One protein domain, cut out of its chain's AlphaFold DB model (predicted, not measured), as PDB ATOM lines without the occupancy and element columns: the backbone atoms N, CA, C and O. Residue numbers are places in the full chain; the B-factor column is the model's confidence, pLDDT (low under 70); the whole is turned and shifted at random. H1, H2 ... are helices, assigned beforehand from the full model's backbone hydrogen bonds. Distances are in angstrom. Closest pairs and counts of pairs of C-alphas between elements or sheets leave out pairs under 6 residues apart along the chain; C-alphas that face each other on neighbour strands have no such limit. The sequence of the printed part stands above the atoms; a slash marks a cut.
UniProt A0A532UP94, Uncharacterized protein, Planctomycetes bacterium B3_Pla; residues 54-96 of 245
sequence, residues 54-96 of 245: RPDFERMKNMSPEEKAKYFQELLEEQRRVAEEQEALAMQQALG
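What this domain is: This is residues 54 to 96 of the 245 residues of an uncharacterized protein of Planctomycetes bacterium B3_Pla (UniProt A0A532UP94). What does one see first? One long helix, H2, makes the length of a rod, and beside its first residues the short stretch before it, residues 54 to 56 and the short helix H1, folds back, giving the whole the outline of a hook. The far part of H2, from residue 80 on, sticks out with nothing beside it. What is it built of? The printed part has 43 residues with two named helices, H1 then H2, and no named strand, and its class is all helix. How compact is it? It is extended, with a radius of gyration of the C-alphas of 15.0 A and spans of 47 by 16 by 6 A.

Where its parts are: Where is the first helix? H1 holds residues 57 to 61, with C-alpha 57 at (17.873, 17.286, 109.145), and is 6.3 A long from first to last C-alpha. Where is the second? H2 holds residues 65 to 95 and is 44.4 A long from first to last C-alpha. It begins with C-alpha 65 at (12.448, 29.446, 111.593) and ends with C-alpha 95 at (16.353, 13.087, 70.530).

How they stand to each other: How near do the two helices come? H1 and H2 are close but not clearly touching, with 1 pair of C-alphas within 8 A. The closest C-alphas are those of Met 60 and Lys 68, 6.3 A apart, while the centres are 20.2 A apart. What do the backbones show? In H1 and H2 every O i to N i+4 pair is within hydrogen-bond range.

The domain as a whole: How large is it? The two C-alphas farthest apart are those of Ser 64 and Gly 96, at 47.1 A. What stands free? Residues 80 to 96, of which 80 to 95 belong to H2, stand free. Is there a cut or a long link? The printed part has no cut, and the link from H1 to H2, 3 residues, is tight. Where is confidence low? No printed residue is under 70, and the mean pLDDT of the printed part is 88.2.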
ATOM      1  N   ARG A  54      18.866  15.971  99.290       75.75
ATOM      2  CA  ARG A  54      18.180  15.594 100.547       75.75
ATOM      3  C   ARG A  54      18.387  16.665 101.630       75.75
ATOM      4  O   ARG A  54      19.542  17.004 101.884       75.75
ATOM      5  N   PRO A  55      17.318  17.109 102.327       78.25
ATOM      6  CA  PRO A  55      17.452  18.023 103.454       78.25
ATOM      7  C   PRO A  55      18.378  17.433 104.522       78.25
ATOM      8  O   PRO A  55      18.216  16.273 104.920       78.25
ATOM      9  N   ASP A  56      19.333  18.225 105.005       85.06
ATOM     10  CA  ASP A  56      20.170  17.851 106.139       85.06
ATOM     11  C   ASP A  56      19.427  18.159 107.444       85.06
ATOM     12  O   ASP A  56      19.459  19.271 107.977       85.06
ATOM     13  N   PHE A  57      18.700  17.158 107.944       84.88
ATOM     14  CA  PHE A  57      17.873  17.286 109.145       84.88
ATOM     15  C   PHE A  57      18.672  17.656 110.400       84.88
ATOM     16  O   PHE A  57      18.128  18.331 111.274       84.88
ATOM     17  N   GLU A  58      19.952  17.281 110.477       85.81
ATOM     18  CA  GLU A  58      20.818  17.660 111.599       85.81
ATOM     19  C   GLU A  58      21.110  19.161 111.570       85.81
ATOM     20  O   GLU A  58      20.999  19.848 112.587       85.81
ATOM     21  N   ARG A  59      21.374  19.702 110.375       83.75
ATOM     22  CA  ARG A  59      21.552  21.144 110.173       83.75
ATOM     23  C   ARG A  59      20.273  21.911 110.515       83.75
ATOM     24  O   ARG A  59      20.331  22.943 111.175       83.75
ATOM     25  N   MET A  60      19.108  21.392 110.124       82.94
ATOM     26  CA  MET A  60      17.811  22.046 110.359       82.94
ATOM     27  C   MET A  60      17.355  22.065 111.817       82.94
ATOM     28  O   MET A  60      16.522  22.898 112.179       82.94
ATOM     29  N   LYS A  61      17.852  21.164 112.670       90.12
ATOM     30  CA  LYS A  61      17.427  21.103 114.075       90.12
ATOM     31  C   LYS A  61      17.824  22.361 114.851       90.12
ATOM     32  O   LYS A  61      17.052  22.810 115.693       90.12
ATOM     33  N   ASN A  62      18.968  22.945 114.503       93.56
ATOM     34  CA  ASN A  62      19.570  24.064 115.229       93.56
ATOM     35  C   ASN A  62      19.347  25.435 114.560       93.56
ATOM     36  O   ASN A  62      19.747  26.442 115.131       93.56
ATOM     37  N   MET A  63      18.723  25.483 113.376       92.12
ATOM     38  CA  MET A  63      18.429  26.734 112.656       92.12
ATOM     39  C   MET A  63      17.174  27.437 113.200       92.12
ATOM     40  O   MET A  63      16.242  26.783 113.680       92.12
ATOM     41  N   SER A  64      17.118  28.765 113.081       96.38
ATOM     42  CA  SER A  64      15.908  29.553 113.366       96.38
ATOM     43  C   SER A  64      14.801  29.295 112.320       96.38
ATOM     44  O   SER A  64      15.089  28.774 111.241       96.38
ATOM     45  N   PRO A  65      13.520  29.622 112.581       93.12
ATOM     46  CA  PRO A  65      12.448  29.446 111.593       93.12
ATOM     47  C   PRO A  65      12.701  30.171 110.261       93.12
ATOM     48  O   PRO A  65      12.435  29.607 109.201       93.12
ATOM     49  N   GLU A  66      13.263  31.382 110.300       93.94
ATOM     50  CA  GLU A  66      13.603  32.158 109.099       93.94
ATOM     51  C   GLU A  66      14.751  31.519 108.309       93.94
ATOM     52  O   GLU A  66      14.700  31.427 107.082       93.94
ATOM     53  N   GLU A  67      15.774  31.021 109.007       93.44
ATOM     54  CA  GLU A  67      16.884  30.289 108.388       93.44
ATOM     55  C   GLU A  67      16.411  28.977 107.767       93.44
ATOM     56  O   GLU A  67      16.838  28.631 106.667       93.44
ATOM     57  N   LYS A  68      15.486  28.267 108.426       88.88
ATOM     58  CA  LYS A  68      14.859  27.072 107.851       88.88
ATOM     59  C   LYS A  68      14.104  27.411 106.574       88.88
ATOM     60  O   LYS A  68      14.248  26.672 105.608       88.88
ATOM     61  N   ALA A  69      13.337  28.502 106.543       89.44
ATOM     62  CA  ALA A  69      12.607  28.915 105.344       89.44
ATOM     63  C   ALA A  69      13.556  29.197 104.168       89.44
ATOM     64  O   ALA A  69      13.359  28.643 103.088       89.44
ATOM     65  N   LYS A  70      14.634  29.961 104.396       91.94
ATOM     66  CA  LYS A  70      15.669  30.217 103.379       91.94
ATOM     67  C   LYS A  70      16.364  28.936 102.924       91.94
ATOM     68  O   LYS A  70      16.540  28.730 101.731       91.94
ATOM     69  N   TYR A  71      16.708  28.054 103.861       88.88
ATOM     70  CA  TYR A  71      17.315  26.761 103.550       88.88
ATOM     71  C   TYR A  71      16.389  25.881 102.701       88.88
ATOM     72  O   TYR A  71      16.836  25.252 101.746       88.88
ATOM     73  N   PHE A  72      15.094  25.838 103.022       86.00
ATOM     74  CA  PHE A  72      14.114  25.120 102.209       86.00
ATOM     75  C   PHE A  72      13.963  25.737 100.818       86.00
ATOM     76  O   PHE A  72      13.853  24.988  99.853       86.00
ATOM     77  N   GLN A  73      13.985  27.066 100.707       86.19
ATOM     78  CA  GLN A  73      13.931  27.761  99.423       86.19
ATOM     79  C   GLN A  73      15.151  27.423  98.554       86.19
ATOM     80  O   GLN A  73      14.982  26.948  97.434       86.19
ATOM     81  N   GLU A  74      16.358  27.539  99.108       88.88
ATOM     82  CA  GLU A  74      17.610  27.171  98.436       88.88
ATOM     83  C   GLU A  74      17.605  25.697  97.999       88.88
ATOM     84  O   GLU A  74      17.965  25.369  96.872       88.88
ATOM     85  N   LEU A  75      17.126  24.794  98.860       87.19
ATOM     86  CA  LEU A  75      17.026  23.372  98.538       87.19
ATOM     87  C   LEU A  75      16.027  23.096  97.405       87.19
ATOM     88  O   LEU A  75      16.273  22.233  96.563       87.19
ATOM     89  N   LEU A  76      14.888  23.792  97.387       83.06
ATOM     90  CA  LEU A  76      13.895  23.674  96.318       83.06
ATOM     91  C   LEU A  76      14.446  24.195  94.987       83.06
ATOM     92  O   LEU A  76      14.218  23.574  93.949       83.06
ATOM     93  N   GLU A  77      15.192  25.298  95.012       85.00
ATOM     94  CA  GLU A  77      15.899  25.827  93.844       85.00
ATOM     95  C   GLU A  77      16.969  24.852  93.345       85.00
ATOM     96  O   GLU A  77      17.046  24.584  92.146       85.00
ATOM     97  N   GLU A  78      17.757  24.259  94.244       86.69
ATOM     98  CA  GLU A  78      18.761  23.256  93.886       86.69
ATOM     99  C   GLU A  78      18.106  22.016  93.266       86.69
ATOM    100  O   GLU A  78      18.517  21.567  92.194       86.69
ATOM    101  N   GLN A  79      17.045  21.487  93.885       82.94
ATOM    102  CA  GLN A  79      16.299  20.357  93.330       82.94
ATOM    103  C   GLN A  79      15.712  20.678  91.959       82.94
ATOM    104  O   GLN A  79      15.764  19.833  91.068       82.94
ATOM    105  N   ARG A  80      15.185  21.890  91.770       81.25
ATOM    106  CA  ARG A  80      14.676  22.350  90.478       81.25
ATOM    107  C   ARG A  80      15.779  22.388  89.436       81.25
ATOM    108  O   ARG A  80      15.591  21.832  88.362       81.25
ATOM    109  N   ARG A  81      16.930  22.985  89.749       85.88
ATOM    110  CA  ARG A  81      18.069  23.036  88.823       85.88
ATOM    111  C   ARG A  81      18.517  21.638  88.422       85.88
ATOM    112  O   ARG A  81      18.651  21.362  87.237       85.88
ATOM    113  N   VAL A  82      18.664  20.738  89.393       85.25
ATOM    114  CA  VAL A  82      19.026  19.340  89.127       85.25
ATOM    115  C   VAL A  82      17.954  18.640  88.289       85.25
ATOM    116  O   VAL A  82      18.294  17.909  87.362       85.25
ATOM    117  N   ALA A  83      16.670  18.859  88.574       82.88
ATOM    118  CA  ALA A  83      15.572  18.272  87.811       82.88
ATOM    119  C   ALA A  83      15.530  18.797  86.367       82.88
ATOM    120  O   ALA A  83      15.396  18.001  85.441       82.88
ATOM    121  N   GLU A  84      15.697  20.104  86.163       83.94
ATOM    122  CA  GLU A  84      15.747  20.735  84.841       83.94
ATOM    123  C   GLU A  84      16.958  20.258  84.031       83.94
ATOM    124  O   GLU A  84      16.824  19.941  82.848       83.94
ATOM    125  N   GLU A  85      18.131  20.151  84.661       88.62
ATOM    126  CA  GLU A  85      19.338  19.610  84.034       88.62
ATOM    127  C   GLU A  85      19.150  18.139  83.644       88.62
ATOM    128  O   GLU A  85      19.450  17.751  82.513       88.62
ATOM    129  N   GLN A  86      18.598  17.317  84.542       88.38
ATOM    130  CA  GLN A  86      18.302  15.913  84.255       88.38
ATOM    131  C   GLN A  86      17.274  15.763  83.134       88.38
ATOM    132  O   GLN A  86      17.455  14.926  82.249       88.38
ATOM    133  N   GLU A  87      16.219  16.576  83.136       87.25
ATOM    134  CA  GLU A  87      15.209  16.566  82.083       87.25
ATOM    135  C   GLU A  87      15.811  16.983  80.737       87.25
ATOM    136  O   GLU A  87      15.541  16.343  79.717       87.25
ATOM    137  N   ALA A  88      16.656  18.017  80.716       89.19
ATOM    138  CA  ALA A  88      17.338  18.471  79.511       89.19
ATOM    139  C   ALA A  88      18.271  17.389  78.950       89.19
ATOM    140  O   ALA A  88      18.216  17.099  77.755       89.19
ATOM    141  N   LEU A  89      19.070  16.741  79.802       92.25
ATOM    142  CA  LEU A  89      19.954  15.645  79.400       92.25
ATOM    143  C   LEU A  89      19.165  14.438  78.883       92.25
ATOM    144  O   LEU A  89      19.486  13.904  77.821       92.25
ATOM    145  N   ALA A  90      18.104  14.032  79.584       90.44
ATOM    146  CA  ALA A  90      17.235  12.942  79.145       90.44
ATOM    147  C   ALA A  90      16.587  13.257  77.787       90.44
ATOM    148  O   ALA A  90      16.509  12.392  76.912       90.44
ATOM    149  N   MET A  91      16.173  14.508  77.577       93.31
ATOM    150  CA  MET A  91      15.596  14.960  76.315       93.31
ATOM    151  C   MET A  91      16.627  14.978  75.180       93.31
ATOM    152  O   MET A  91      16.336  14.500  74.085       93.31
ATOM    153  N   GLN A  92      17.844  15.471  75.429       94.25
ATOM    154  CA  GLN A  92      18.945  15.421  74.461       94.25
ATOM    155  C   GLN A  92      19.251  13.983  74.036       94.25
ATOM    156  O   GLN A  92      19.346  13.702  72.839       94.25
ATOM    157  N   GLN A  93      19.356  13.070  75.006       94.25
ATOM    158  CA  GLN A  93      19.611  11.652  74.759       94.25
ATOM    159  C   GLN A  93      18.485  11.011  73.943       94.25
ATOM    160  O   GLN A  93      18.759  10.301  72.975       94.25
ATOM    161  N   ALA A  94      17.225  11.295  74.279       92.69
ATOM    162  CA  ALA A  94      16.077  10.752  73.562       92.69
ATOM    163  C   ALA A  94      15.988  11.248  72.112       92.69
ATOM    164  O   ALA A  94      15.613  10.493  71.211       92.69
ATOM    165  N   LEU A  95      16.342  12.511  71.872       95.06
ATOM    166  CA  LEU A  95      16.353  13.087  70.530       95.06
ATOM    167  C   LEU A  95      17.629  12.738  69.744       95.06
ATOM    168  O   LEU A  95      17.635  12.869  68.518       95.06
ATOM    169  N   GLY A  96      18.691  12.283  70.420       95.38
ATOM    170  CA  GLY A  96      19.995  12.004  69.818       95.38
ATOM    171  C   GLY A  96      20.613  13.255  69.194       95.38
ATOM    172  O   GLY A  96      20.994  13.229  68.026       95.38
TER     173      GLY A  96